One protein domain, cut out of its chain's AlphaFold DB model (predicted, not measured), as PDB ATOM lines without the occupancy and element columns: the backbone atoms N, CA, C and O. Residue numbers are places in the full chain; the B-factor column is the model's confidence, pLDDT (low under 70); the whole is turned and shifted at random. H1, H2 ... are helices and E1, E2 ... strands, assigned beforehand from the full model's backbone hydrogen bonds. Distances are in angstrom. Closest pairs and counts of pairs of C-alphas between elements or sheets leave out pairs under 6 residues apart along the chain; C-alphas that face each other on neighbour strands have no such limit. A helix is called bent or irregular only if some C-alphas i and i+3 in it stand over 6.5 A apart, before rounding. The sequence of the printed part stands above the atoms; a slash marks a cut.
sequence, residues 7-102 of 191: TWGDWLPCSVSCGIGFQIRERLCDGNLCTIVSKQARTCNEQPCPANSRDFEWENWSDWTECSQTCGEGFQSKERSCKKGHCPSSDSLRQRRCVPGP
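This is residues 7 to 102 of the 191 residues of the protein "Thrombospondin type 1 domain protein" of Necator americanus (UniProt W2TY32). With little regular structure, two slender lobes lie side by side, E1 and E2 with residues 7 to 20 in one, E3, E5 and E4 with residues 55 to 73 in the other, joined at one end through H1. The 96 printed residues run E1 E2 H1 E3 E4 E5, mostly strand, in two antiparallel two-strand sheets; under half are in named elements. The whole is loose, radius of gyration of the C-alphas 15.6 A, spanning 47 by 27 by 16 A.

E1, residues 21 to 26, 17.1 A, begins at C-alpha (13.783, 31.736, -31.621). E2 is 39 to 44, 15.9 A; irregular H1 51 to 54, 7.0 A; E3 74 to 79, 17.3 A; E4 82 to 84, 5.7 A. E5, 93 to 98, 16.1 A, ends at (32.380, 24.929, -24.137).

Hairpin E1 and E2 has N 23 and O 42 at 2.8 A. Antiparallel E3 and E5 have N 76 and O 96 at 2.9 A. E1 and E5 are near each other, with 5 C-alpha pairs within 10 A. E3 runs on into E4 at 20 degrees; E4 pairs with no named strand. H1 is too short for an O i to N i+4 pair; its one O i to N i+3 pair is not within range.

The C-alphas of Asp 30 and Asp 55, the two farthest apart, are 46.8 A apart. The printed part has no cut; links E1 to E2 and H1 to E3 are long. Residues 31 to 33, 35 to 37 and 52 to 54 are under pLDDT 70.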
ATOM      1  N   THR A   7      38.345  35.901 -33.872       71.62
ATOM      2  CA  THR A   7      37.343  35.330 -34.778       71.62
ATOM      3  C   THR A   7      36.048  34.992 -34.045       71.62
ATOM      4  O   THR A   7      36.031  34.508 -32.911       71.62
ATOM      5  N   TRP A   8      34.924  35.301 -34.691       76.19
ATOM      6  CA  TRP A   8      33.626  34.802 -34.254       76.19
ATOM      7  C   TRP A   8      33.545  33.323 -34.595       76.19
ATOM      8  O   TRP A   8      33.825  32.954 -35.733       76.19
ATOM      9  N   GLY A   9      33.127  32.500 -33.640       74.25
ATOM     10  CA  GLY A   9      32.730  31.142 -33.979       74.25
ATOM     11  C   GLY A   9      31.370  31.117 -34.680       74.25
ATOM     12  O   GLY A   9      30.647  32.122 -34.711       74.25
ATOM     13  N   ASP A  10      31.005  29.951 -35.204       83.94
ATOM     14  CA  ASP A  10      29.721  29.767 -35.879       83.94
ATOM     15  C   ASP A  10      28.526  30.007 -34.949       83.94
ATOM     16  O   ASP A  10      28.615  29.908 -33.720       83.94
ATOM     17  N   TRP A  11      27.388  30.345 -35.560       84.62
ATOM     18  CA  TRP A  11      26.114  30.432 -34.855       84.62
ATOM     19  C   TRP A  11      25.681  29.048 -34.389       84.62
ATOM     20  O   TRP A  11      25.562  28.128 -35.196       84.62
ATOM     21  N   LEU A  12      25.380  28.922 -33.095       85.19
ATOM     22  CA  LEU A  12      24.745  27.720 -32.567       85.19
ATOM     23  C   LEU A  12      23.386  27.487 -33.253       85.19
ATOM     24  O   LEU A  12      22.774  28.448 -33.740       85.19
ATOM     25  N   PRO A  13      22.877  26.240 -33.270       85.44
ATOM     26  CA  PRO A  13      21.524  25.953 -33.732       85.44
ATOM     27  C   PRO A  13      20.486  26.865 -33.069       85.44
ATOM     28  O   PRO A  13      20.669  27.325 -31.937       85.44
ATOM     29  N   CYS A  14      19.404  27.154 -33.793       88.06
ATOM     30  CA  CYS A  14      18.311  27.960 -33.260       88.06
ATOM     31  C   CYS A  14      17.744  27.320 -31.988       88.06
ATOM     32  O   CYS A  14      17.678  26.099 -31.875       88.06
ATOM     33  N   SER A  15      17.327  28.143 -31.024       84.69
ATOM     34  CA  SER A  15      16.768  27.671 -29.752       84.69
ATOM     35  C   SER A  15      15.491  26.832 -29.892       84.69
ATOM     36  O   SER A  15      15.111  26.161 -28.936       84.69
ATOM     37  N   VAL A  16      14.817  26.937 -31.036       82.31
ATOM     38  CA  VAL A  16      13.566  26.263 -31.397       82.31
ATOM     39  C   VAL A  16      13.610  25.921 -32.881       82.31
ATOM     40  O   VAL A  16      14.257  26.642 -33.634       82.31
ATOM     41  N   SER A  17      12.923  24.870 -33.323       84.62
ATOM     42  CA  SER A  17      12.795  24.509 -34.745       84.62
ATOM     43  C   SER A  17      11.720  25.306 -35.505       84.62
ATOM     44  O   SER A  17      11.750  25.393 -36.735       84.62
ATOM     45  N   CYS A  18      10.792  25.935 -34.785       84.75
ATOM     46  CA  CYS A  18       9.727  26.779 -35.320       84.75
ATOM     47  C   CYS A  18       9.387  27.906 -34.341       84.75
ATOM     48  O   CYS A  18       9.663  27.804 -33.145       84.75
ATOM     49  N   GLY A  19       8.735  28.953 -34.836       85.00
ATOM     50  CA  GLY A  19       8.418  30.138 -34.055       85.00
ATOM     51  C   GLY A  19       9.660  30.967 -33.726       85.00
ATOM     52  O   GLY A  19      10.800  30.534 -33.873       85.00
ATOM     53  N   ILE A  20       9.430  32.188 -33.248       88.50
ATOM     54  CA  ILE A  20      10.500  33.154 -32.991       88.50
ATOM     55  C   ILE A  20      11.477  32.596 -31.945       88.50
ATOM     56  O   ILE A  20      11.167  32.510 -30.755       88.50
ATOM     57  N   GLY A  21      12.669  32.233 -32.412       88.62
ATOM     58  CA  GLY A  21      13.783  31.736 -31.621       88.62
ATOM     59  C   GLY A  21      14.971  32.682 -31.620       88.62
ATOM     60  O   GLY A  21      14.961  33.737 -32.250       88.62
ATOM     61  N   PHE A  22      16.043  32.268 -30.949       89.88
ATOM     62  CA  PHE A  22      17.326  32.959 -30.999       89.88
ATOM     63  C   PHE A  22      18.495  31.993 -31.218       89.88
ATOM     64  O   PHE A  22      18.513  30.873 -30.706       89.88
ATOM     65  N   GLN A  23      19.495  32.449 -31.969       90.19
ATOM     66  CA  GLN A  23      20.820  31.840 -32.048       90.19
ATOM     67  C   GLN A  23      21.803  32.684 -31.259       90.19
ATOM     68  O   GLN A  23      21.672  33.906 -31.200       90.19
ATOM     69  N   ILE A  24      22.810  32.027 -30.692       86.88
ATOM     70  CA  ILE A  24      23.919  32.679 -30.001       86.88
ATOM     71  C   ILE A  24      25.209  32.253 -30.688       86.88
ATOM     72  O   ILE A  24      25.362  31.090 -31.061       86.88
ATOM     73  N   ARG A  25      26.141  33.186 -30.840       86.06
ATOM     74  CA  ARG A  25      27.534  32.871 -31.146       86.06
ATOM     75  C   ARG A  25      28.449  33.582 -30.180       86.06
ATOM     76  O   ARG A  25      28.127  34.670 -29.693       86.06
ATOM     77  N   GLU A  26      29.597  32.971 -29.948       81.69
ATOM     78  CA  GLU A  26      30.602  33.505 -29.044       81.69
ATOM     79  C   GLU A  26      31.932  33.734 -29.765       81.69
ATOM     80  O   GLU A  26      32.241  33.056 -30.751       81.69
ATOM     81  N   ARG A  27      32.694  34.716 -29.288       82.50
ATOM     82  CA  ARG A  27      34.026  35.061 -29.786       82.50
ATOM     83  C   ARG A  27      35.095  34.530 -28.839       82.50
ATOM     84  O   ARG A  27      34.944  34.653 -27.620       82.50
ATOM     85  N   LEU A  28      36.175  34.002 -29.408       74.69
ATOM     86  CA  LEU A  28      37.357  33.580 -28.662       74.69
ATOM     87  C   LEU A  28      38.504  34.577 -28.857       74.69
ATOM     88  O   LEU A  28      38.644  35.174 -29.923       74.69
ATOM     89  N   CYS A  29      39.297  34.750 -27.802       74.31
ATOM     90  CA  CYS A  29      40.505  35.560 -27.739       74.31
ATOM     91  C   CYS A  29      41.622  34.660 -27.207       74.31
ATOM     92  O   CYS A  29      41.539  34.194 -26.072       74.31
ATOM     93  N   ASP A  30      42.632  34.378 -28.033       72.88
ATOM     94  CA  ASP A  30      43.795  33.555 -27.661       72.88
ATOM     95  C   ASP A  30      43.406  32.205 -27.016       72.88
ATOM     96  O   ASP A  30      43.936  31.798 -25.984       72.88
ATOM     97  N   GLY A  31      42.415  31.526 -27.609       67.44
ATOM     98  CA  GLY A  31      41.926  30.220 -27.149       67.44
ATOM     99  C   GLY A  31      41.003  30.257 -25.926       67.44
ATOM    100  O   GLY A  31      40.592  29.202 -25.459       67.44
ATOM    101  N   ASN A  32      40.644  31.444 -25.427       69.00
ATOM    102  CA  ASN A  32      39.754  31.635 -24.280       69.00
ATOM    103  C   ASN A  32      38.505  32.446 -24.650       69.00
ATOM    104  O   ASN A  32      38.497  33.197 -25.624       69.00
ATOM    105  N   LEU A  33      37.441  32.341 -23.848       69.56
ATOM    106  CA  LEU A  33      36.287  33.240 -23.953       69.56
ATOM    107  C   LEU A  33      36.717  34.674 -23.620       69.56
ATOM    108  O   LEU A  33      37.252  34.929 -22.541       69.56
ATOM    109  N   CYS A  34      36.471  35.622 -24.530       73.56
ATOM    110  CA  CYS A  34      36.841  37.014 -24.280       73.56
ATOM    111  C   CYS A  34      36.047  37.587 -23.084       73.56
ATOM    112  O   CYS A  34      34.843  37.349 -22.946       73.56
ATOM    113  N   THR A  35      36.705  38.399 -22.252       66.19
ATOM    114  CA  THR A  35      36.127  39.030 -21.049       66.19
ATOM    115  C   THR A  35      35.184  40.202 -21.347       66.19
ATOM    116  O   THR A  35      34.432  40.611 -20.468       66.19
ATOM    117  N   ILE A  36      35.180  40.733 -22.578       58.81
ATOM    118  CA  ILE A  36      34.376  41.899 -22.978       58.81
ATOM    119  C   ILE A  36      33.653  41.597 -24.303       58.81
ATOM    120  O   ILE A  36      34.286  41.176 -25.269       58.81
ATOM    121  N   VAL A  37      32.324  41.780 -24.324       60.84
ATOM    122  CA  VAL A  37      31.384  41.545 -25.450       60.84
ATOM    123  C   VAL A  37      31.716  40.309 -26.304       60.84
ATOM    124  O   VAL A  37      31.911  40.378 -27.516       60.84
ATOM    125  N   SER A  38      31.766  39.145 -25.663       70.19
ATOM    126  CA  SER A  38      32.060  37.866 -26.314       70.19
ATOM    127  C   SER A  38      30.838  37.156 -26.879       70.19
ATOM    128  O   SER A  38      30.999  36.060 -27.396       70.19
ATOM    129  N   LYS A  39      29.631  37.735 -26.800       78.50
ATOM    130  CA  LYS A  39      28.386  37.071 -27.215       78.50
ATOM    131  C   LYS A  39      27.563  37.948 -28.144       78.50
ATOM    132  O   LYS A  39      27.351  39.126 -27.874       78.50
ATOM    133  N   GLN A  40      27.064  37.348 -29.215       88.31
ATOM    134  CA  GLN A  40      26.050  37.936 -30.079       88.31
ATOM    135  C   GLN A  40      24.829  37.032 -30.110       88.31
ATOM    136  O   GLN A  40      24.962  35.809 -30.090       88.31
ATOM    137  N   ALA A  41      23.654  37.649 -30.185       89.38
ATOM    138  CA  ALA A  41      22.385  36.970 -30.372       89.38
ATOM    139  C   ALA A  41      21.705  37.491 -31.640       89.38
ATOM    140  O   ALA A  41      21.824  38.674 -31.965       89.38
ATOM    141  N   ARG A  42      21.000  36.614 -32.351       92.94
ATOM    142  CA  ARG A  42      20.118  36.993 -33.461       92.94
ATOM    143  C   ARG A  42      18.845  36.169 -33.427       92.94
ATOM    144  O   ARG A  42      18.871  35.036 -32.950       92.94
ATOM    145  N   THR A  43      17.772  36.718 -33.975       93.12
ATOM    146  CA  THR A  43      16.523  35.984 -34.179       93.12
ATOM    147  C   THR A  43      16.704  34.899 -35.241       93.12
ATOM    148  O   THR A  43      17.512  35.036 -36.162       93.12
ATOM    149  N   CYS A  44      15.978  33.799 -35.087       91.56
ATOM    150  CA  CYS A  44      15.916  32.701 -36.045       91.56
ATOM    151  C   CYS A  44      14.521  32.072 -36.040       91.56
ATOM    152  O   CYS A  44      13.758  32.254 -35.093       91.56
ATOM    153  N   ASN A  45      14.221  31.300 -37.086       87.62
ATOM    154  CA  ASN A  45      13.012  30.487 -37.205       87.62
ATOM    155  C   ASN A  45      11.682  31.249 -37.093       87.62
ATOM    156  O   ASN A  45      10.711  30.755 -36.540       87.62
ATOM    157  N   GLU A  46      11.601  32.431 -37.704       89.00
ATOM    158  CA  GLU A  46      10.414  33.301 -37.671       89.00
ATOM    159  C   GLU A  46       9.137  32.687 -38.285       89.00
ATOM    160  O   GLU A  46       8.053  33.254 -38.137       89.00
ATOM    161  N   GLN A  47       9.221  31.521 -38.936       87.50
ATOM    162  CA  GLN A  47       8.047  30.775 -39.382       87.50
ATOM    163  C   GLN A  47       7.133  30.382 -38.206       87.50
ATOM    164  O   GLN A  47       7.621  29.947 -37.162       87.50
ATOM    165  N   PRO A  48       5.801  30.459 -38.357       84.56
ATOM    166  CA  PRO A  48       4.880  30.003 -37.323       84.56
ATOM    167  C   PRO A  48       5.043  28.502 -37.059       84.56
ATOM    168  O   PRO A  48       5.260  27.707 -37.976       84.56
ATOM    169  N   CYS A  49       4.907  28.105 -35.794       82.00
ATOM    170  CA  CYS A  49       4.851  26.694 -35.443       82.00
ATOM    171  C   CYS A  49       3.569  26.035 -35.970       82.00
ATOM    172  O   CYS A  49       2.517  26.683 -36.007       82.00
ATOM    173  N   PRO A  50       3.621  24.735 -36.307       79.94
ATOM    174  CA  PRO A  50       2.432  23.939 -36.584       79.94
ATOM    175  C   PRO A  50       1.368  24.086 -35.483       79.94
ATOM    176  O   PRO A  50       1.691  24.184 -34.296       79.94
ATOM    177  N   ALA A  51       0.087  24.092 -35.862       71.44
ATOM    178  CA  ALA A  51      -1.026  24.329 -34.932       71.44
ATOM    179  C   ALA A  51      -1.134  23.272 -33.811       71.44
ATOM    180  O   ALA A  51      -1.623  23.580 -32.727       71.44
ATOM    181  N   ASN A  52      -0.607  22.064 -34.039       68.06
ATOM    182  CA  ASN A  52      -0.506  20.979 -33.056       68.06
ATOM    183  C   ASN A  52       0.645  21.163 -32.041       68.06
ATOM    184  O   ASN A  52       0.869  20.306 -31.189       68.06
ATOM    185  N   SER A  53       1.373  22.285 -32.081       63.59
ATOM    186  CA  SER A  53       2.440  22.592 -31.113       63.59
ATOM    187  C   SER A  53       1.960  22.774 -29.669       63.59
ATOM    188  O   SER A  53       2.776  22.815 -28.752       63.59
ATOM    189  N   ARG A  54       0.640  22.856 -29.453       64.38
ATOM    190  CA  ARG A  54       0.005  22.905 -28.127       64.38
ATOM    191  C   ARG A  54      -0.389  21.529 -27.579       64.38
ATOM    192  O   ARG A  54      -0.831  21.454 -26.436       64.38
ATOM    193  N   ASP A  55      -0.217  20.462 -28.359       80.12
ATOM    194  CA  ASP A  55      -0.684  19.115 -28.001       80.12
ATOM    195  C   ASP A  55       0.377  18.268 -27.293       80.12
ATOM    196  O   ASP A  55       0.121  17.114 -26.936       80.12
ATOM    197  N   PHE A  56       1.572  18.822 -27.084       83.62
ATOM    198  CA  PHE A  56       2.676  18.108 -26.467       83.62
ATOM    199  C   PHE A  56       3.304  18.869 -25.298       83.62
ATOM    200  O   PHE A  56       3.307  20.095 -25.237       83.62
ATOM    201  N   GLU A  57       3.849  18.107 -24.356       87.12
ATOM    202  CA  GLU A  57       4.539  18.605 -23.170       87.12
ATOM    203  C   GLU A  57       5.912  17.939 -23.107       87.12
ATOM    204  O   GLU A  57       6.025  16.719 -23.232       87.12
ATOM    205  N   TRP A  58       6.959  18.738 -22.927       89.50
ATOM    206  CA  TRP A  58       8.321  18.249 -22.732       89.50
ATOM    207  C   TRP A  58       8.605  18.009 -21.248       89.50
ATOM    208  O   TRP A  58       8.113  18.744 -20.394       89.50
ATOM    209  N   GLU A  59       9.452  17.029 -20.940       94.38
ATOM    210  CA  GLU A  59      10.076  16.928 -19.622       94.38
ATOM    211  C   GLU A  59      11.122  18.031 -19.401       94.38
ATOM    212  O   GLU A  59      11.488  18.788 -20.311       94.38
ATOM    213  N   ASN A  60      11.621  18.114 -18.165       94.06
ATOM    214  CA  ASN A  60      12.782  18.936 -17.864       94.06
ATOM    215  C   ASN A  60      13.991  18.459 -18.676       94.06
ATOM    216  O   ASN A  60      14.156  17.277 -18.966       94.06
ATOM    217  N   TRP A  61      14.847  19.412 -19.033       93.94
ATOM    218  CA  TRP A  61      16.127  19.093 -19.647       93.94
ATOM    219  C   TRP A  61      17.002  18.286 -18.690       93.94
ATOM    220  O   TRP A  61      17.027  18.576 -17.493       93.94
ATOM    221  N   SER A  62      17.778  17.359 -19.245       95.94
ATOM    222  CA  SER A  62      18.922  16.773 -18.561       95.94
ATOM    223  C   SER A  62      19.951  17.848 -18.204       95.94
ATOM    224  O   SER A  62      19.965  18.957 -18.765       95.94
ATOM    225  N   ASP A  63      20.875  17.478 -17.324       96.75
ATOM    226  CA  ASP A  63      22.116  18.219 -17.169       96.75
ATOM    227  C   ASP A  63      22.917  18.220 -18.478       96.75
ATOM    228  O   ASP A  63      22.713  17.394 -19.377       96.75
ATOM    229  N   TRP A  64      23.812  19.198 -18.595       94.94
ATOM    230  CA  TRP A  64      24.757  19.248 -19.702       94.94
ATOM    231  C   TRP A  64      25.769  18.114 -19.573       94.94
ATOM    232  O   TRP A  64      26.316  17.902 -18.491       94.94
ATOM    233  N   THR A  65      26.069  17.445 -20.685       96.31
ATOM    234  CA  THR A  65      27.194  16.509 -20.764       96.31
ATOM    235  C   THR A  65      28.507  17.212 -20.440       96.31
ATOM    236  O   THR A  65      28.618  18.440 -20.519       96.31
ATOM    237  N   GLU A  66      29.552  16.442 -20.151       94.06
ATOM    238  CA  GLU A  66      30.913  16.975 -20.156       94.06
ATOM    239  C   GLU A  66      31.271  17.568 -21.526       94.06
ATOM    240  O   GLU A  66      30.635  17.281 -22.547       94.06
ATOM    241  N   CYS A  67      32.255  18.469 -21.529       92.38
ATOM    242  CA  CYS A  67      32.744  19.064 -22.764       92.38
ATOM    243  C   CYS A  67      33.380  17.972 -23.629       92.38
ATOM    244  O   CYS A  67      34.194  17.194 -23.143       92.38
ATOM    245  N   SER A  68      33.038  17.935 -24.919       92.38
ATOM    246  CA  SER A  68      33.571  16.953 -25.871       92.38
ATOM    247  C   SER A  68      35.092  17.014 -26.026       92.38
ATOM    248  O   SER A  68      35.687  16.101 -26.586       92.38
ATOM    249  N   GLN A  69      35.702  18.118 -25.594       88.06
ATOM    250  CA  GLN A  69      37.141  18.302 -25.538       88.06
ATOM    251  C   GLN A  69      37.567  18.582 -24.104       88.06
ATOM    252  O   GLN A  69      36.838  19.212 -23.340       88.06
ATOM    253  N   THR A  70      38.778  18.159 -23.759       86.81
ATOM    254  CA  THR A  70      39.393  18.434 -22.452       86.81
ATOM    255  C   THR A  70      40.217  19.724 -22.455       86.81
ATOM    256  O   THR A  70      40.610  20.214 -21.398       86.81
ATOM    257  N   CYS A  71      40.447  20.302 -23.638       86.38
ATOM    258  CA  CYS A  71      41.035  21.617 -23.863       86.38
ATOM    259  C   CYS A  71      40.519  22.209 -25.184       86.38
ATOM    260  O   CYS A  71      39.986  21.501 -26.031       86.38
ATOM    261  N   GLY A  72      40.704  23.507 -25.390       81.44
ATOM    262  CA  GLY A  72      40.292  24.199 -26.603       81.44
ATOM    263  C   GLY A  72      38.775  24.277 -26.758       81.44
ATOM    264  O   GLY A  72      38.020  24.222 -25.789       81.44
ATOM    265  N   GLU A  73      38.326  24.465 -27.995       85.81
ATOM    266  CA  GLU A  73      36.906  24.547 -28.321       85.81
ATOM    267  C   GLU A  73      36.278  23.151 -28.397       85.81
ATOM    268  O   GLU A  73      36.712  22.305 -29.175       85.81
ATOM    269  N   GLY A  74      35.211  22.935 -27.630       88.50
ATOM    270  CA  GLY A  74      34.391  21.730 -27.687       88.50
ATOM    271  C   GLY A  74      32.901  22.039 -27.587       88.50
ATOM    272  O   GLY A  74      32.465  23.197 -27.606       88.50
ATOM    273  N   PHE A  75      32.104  20.982 -27.441       90.44
ATOM    274  CA  PHE A  75      30.654  21.073 -27.318       90.44
ATOM    275  C   PHE A  75      30.122  20.270 -26.135       90.44
ATOM    276  O   PHE A  75      30.659  19.227 -25.779       90.44
ATOM    277  N   GLN A  76      29.036  20.760 -25.544       93.31
ATOM    278  CA  GLN A  76      28.205  20.013 -24.603       93.31
ATOM    279  C   GLN A  76      26.812  19.880 -25.189       93.31
ATOM    280  O   GLN A  76      26.307  20.825 -25.807       93.31
ATOM    281  N   SER A  77      26.177  18.744 -24.947       92.94
ATOM    282  CA  SER A  77      24.783  18.510 -25.285       92.94
ATOM    283  C   SER A  77      23.942  18.343 -24.027       92.94
ATOM    284  O   SER A  77      24.443  18.096 -22.932       92.94
ATOM    285  N   LYS A  78      22.641  18.544 -24.175       95.00
ATOM    286  CA  LYS A  78      21.638  18.105 -23.215       95.00
ATOM    287  C   LYS A  78      20.397  17.675 -23.967       95.00
ATOM    288  O   LYS A  78      20.122  18.183 -25.059       95.00
ATOM    289  N   GLU A  79      19.646  16.779 -23.359       94.31
ATOM    290  CA  GLU A  79      18.499  16.137 -23.979       94.31
ATOM    291  C   GLU A  79      17.263  16.276 -23.099       94.31
ATOM    292  O   GLU A  79      17.347  16.580 -21.908       94.31
ATOM    293  N   ARG A  80      16.088  16.107 -23.697       93.56
ATOM    294  CA  ARG A  80      14.814  16.044 -22.982       93.56
ATOM    295  C   ARG A  80      13.890  15.037 -23.646       93.56
ATOM    296  O   ARG A  80      13.877  14.908 -24.871       93.56
ATOM    297  N   SER A  81      13.071  14.387 -22.832       93.12
ATOM    298  CA  SER A  81      12.077  13.420 -23.291       93.12
ATOM    299  C   SER A  81      10.706  14.065 -23.457       93.12
ATOM    300  O   SER A  81      10.379  15.066 -22.814       93.12
ATOM    301  N   CYS A  82       9.888  13.494 -24.337       92.31
ATOM    302  CA  CYS A  82       8.501  13.914 -24.490       92.31
ATOM    303  C   CYS A  82       7.662  13.351 -23.340       92.31
ATOM    304  O   CYS A  82       7.540  12.136 -23.210       92.31
ATOM    305  N   LYS A  83       7.066  14.225 -22.529       91.31
ATOM    306  CA  LYS A  83       6.191  13.832 -21.419       91.31
ATOM    307  C   LYS A  83       4.794  13.454 -21.908       91.31
ATOM    308  O   LYS A  83       4.171  12.536 -21.382       91.31
ATOM    309  N   LYS A  84       4.275  14.185 -22.898       89.31
ATOM    310  CA  LYS A  84       2.930  13.990 -23.450       89.31
ATOM    311  C   LYS A  84       2.890  14.393 -24.919       89.31
ATOM    312  O   LYS A  84       3.513  15.379 -25.287       89.31
ATOM    313  N   GLY A  85       2.081  13.696 -25.716       85.62
ATOM    314  CA  GLY A  85       1.796  14.065 -27.105       85.62
ATOM    315  C   GLY A  85       2.899  13.664 -28.085       85.62
ATOM    316  O   GLY A  85       3.688  12.763 -27.813       85.62
ATOM    317  N   HIS A  86       2.928  14.318 -29.249       84.56
ATOM    318  CA  HIS A  86       3.928  14.080 -30.289       84.56
ATOM    319  C   HIS A  86       4.923  15.240 -30.336       84.56
ATOM    320  O   HIS A  86       4.727  16.218 -31.057       84.56
ATOM    321  N   CYS A  87       5.971  15.147 -29.521       85.00
ATOM    322  CA  CYS A  87       6.996  16.175 -29.482       85.00
ATOM    323  C   CYS A  87       7.905  16.121 -30.729       85.00
ATOM    324  O   CYS A  87       8.300  15.026 -31.141       85.00
ATOM    325  N   PRO A  88       8.303  17.271 -31.304       82.62
ATOM    326  CA  PRO A  88       9.231  17.321 -32.430       82.62
ATOM    327  C   PRO A  88      10.607  16.767 -32.053       82.62
ATOM    328  O   PRO A  88      11.276  17.297 -31.166       82.62
ATOM    329  N   SER A  89      11.074  15.741 -32.765       81.50
ATOM    330  CA  SER A  89      12.401  15.151 -32.533       81.50
ATOM    331  C   SER A  89      13.553  16.134 -32.766       81.50
ATOM    332  O   SER A  89      14.613  15.982 -32.174       81.50
ATOM    333  N   SER A  90      13.352  17.179 -33.573       81.50
ATOM    334  CA  SER A  90      14.349  18.234 -33.803       81.50
ATOM    335  C   SER A  90      14.639  19.094 -32.570       81.50
ATOM    336  O   SER A  90      15.689  19.725 -32.513       81.50
ATOM    337  N   ASP A  91      13.729  19.120 -31.590       83.81
ATOM    338  CA  ASP A  91      13.823  19.970 -30.399       83.81
ATOM    339  C   ASP A  91      14.146  19.174 -29.119       83.81
ATOM    340  O   ASP A  91      14.102  19.740 -28.017       83.81
ATOM    341  N   SER A  92      14.442  17.872 -29.233       88.56
ATOM    342  CA  SER A  92      14.815  17.020 -28.093       88.56
ATOM    343  C   SER A  92      16.273  17.191 -27.671       88.56
ATOM    344  O   SER A  92      16.593  16.943 -26.512       88.56
ATOM    345  N   LEU A  93      17.142  17.652 -28.576       90.25
ATOM    346  CA  LEU A  93      18.576  17.825 -28.356       90.25
ATOM    347  C   LEU A  93      18.952  19.305 -28.404       90.25
ATOM    348  O   LEU A  93      18.556  20.040 -29.309       90.25
ATOM    349  N   ARG A  94      19.782  19.744 -27.458       88.69
ATOM    350  CA  ARG A  94      20.366  21.086 -27.476       88.69
ATOM    351  C   ARG A  94      21.868  21.021 -27.275       88.69
ATOM    352  O   ARG A  94      22.332  20.394 -26.333       88.69
ATOM    353  N   GLN A  95      22.608  21.746 -28.112       88.06
ATOM    354  CA  GLN A  95      24.064  21.844 -28.042       88.06
ATOM    355  C   GLN A  95      24.508  23.263 -27.672       88.06
ATOM    356  O   GLN A  95      23.874  24.250 -28.059       88.06
ATOM    357  N   ARG A  96      25.610  23.377 -26.930       86.31
ATOM    358  CA  ARG A  96      26.316  24.640 -26.686       86.31
ATOM    359  C   ARG A  96      27.822  24.455 -26.822       86.31
ATOM    360  O   ARG A  96      28.327  23.350 -26.646       86.31
ATOM    361  N   ARG A  97      28.525  25.554 -27.091       86.12
ATOM    362  CA  ARG A  97      29.989  25.609 -27.042       86.12
ATOM    363  C   ARG A  97      30.476  25.562 -25.591       86.12
ATOM    364  O   ARG A  97      29.848  26.144 -24.706       86.12
ATOM    365  N   CYS A  98      31.604  24.899 -25.372       86.69
ATOM    366  CA  CYS A  98      32.380  24.929 -24.137       86.69
ATOM    367  C   CYS A  98      33.858  25.158 -24.468       86.69
ATOM    368  O   CYS A  98      34.331  24.751 -25.527       86.69
ATOM    369  N   VAL A  99      34.572  25.829 -23.565       84.81
ATOM    370  CA  VAL A  99      36.022  26.038 -23.662       84.81
ATOM    371  C   VAL A  99      36.618  25.776 -22.281       84.81
ATOM    372  O   VAL A  99      36.573  26.673 -21.439       84.81
ATOM    373  N   PRO A 100      37.109  24.552 -22.004       83.38
ATOM    374  CA  PRO A 100      37.687  24.207 -20.702       83.38
ATOM    375  C   PRO A 100      38.955  25.002 -20.371       83.38
ATOM    376  O   PRO A 100      39.297  25.163 -19.206       83.38
ATOM    377  N   GLY A 101      39.648  25.494 -21.397       80.62
ATOM    378  CA  GLY A 101      40.902  26.235 -21.295       80.62
ATOM    379  C   GLY A 101      41.728  26.053 -22.568       80.62
ATOM    380  O   GLY A 101      41.340  25.271 -23.434       80.62
ATOM    381  N   PRO A 102      42.854  26.755 -22.727       81.62
ATOM    382  CA  PRO A 102      43.708  26.611 -23.902       81.62
ATOM    383  C   PRO A 102      44.367  25.222 -23.940       81.62
ATOM    384  O   PRO A 102      44.699  24.648 -22.904       81.62
TER     385      PRO A 102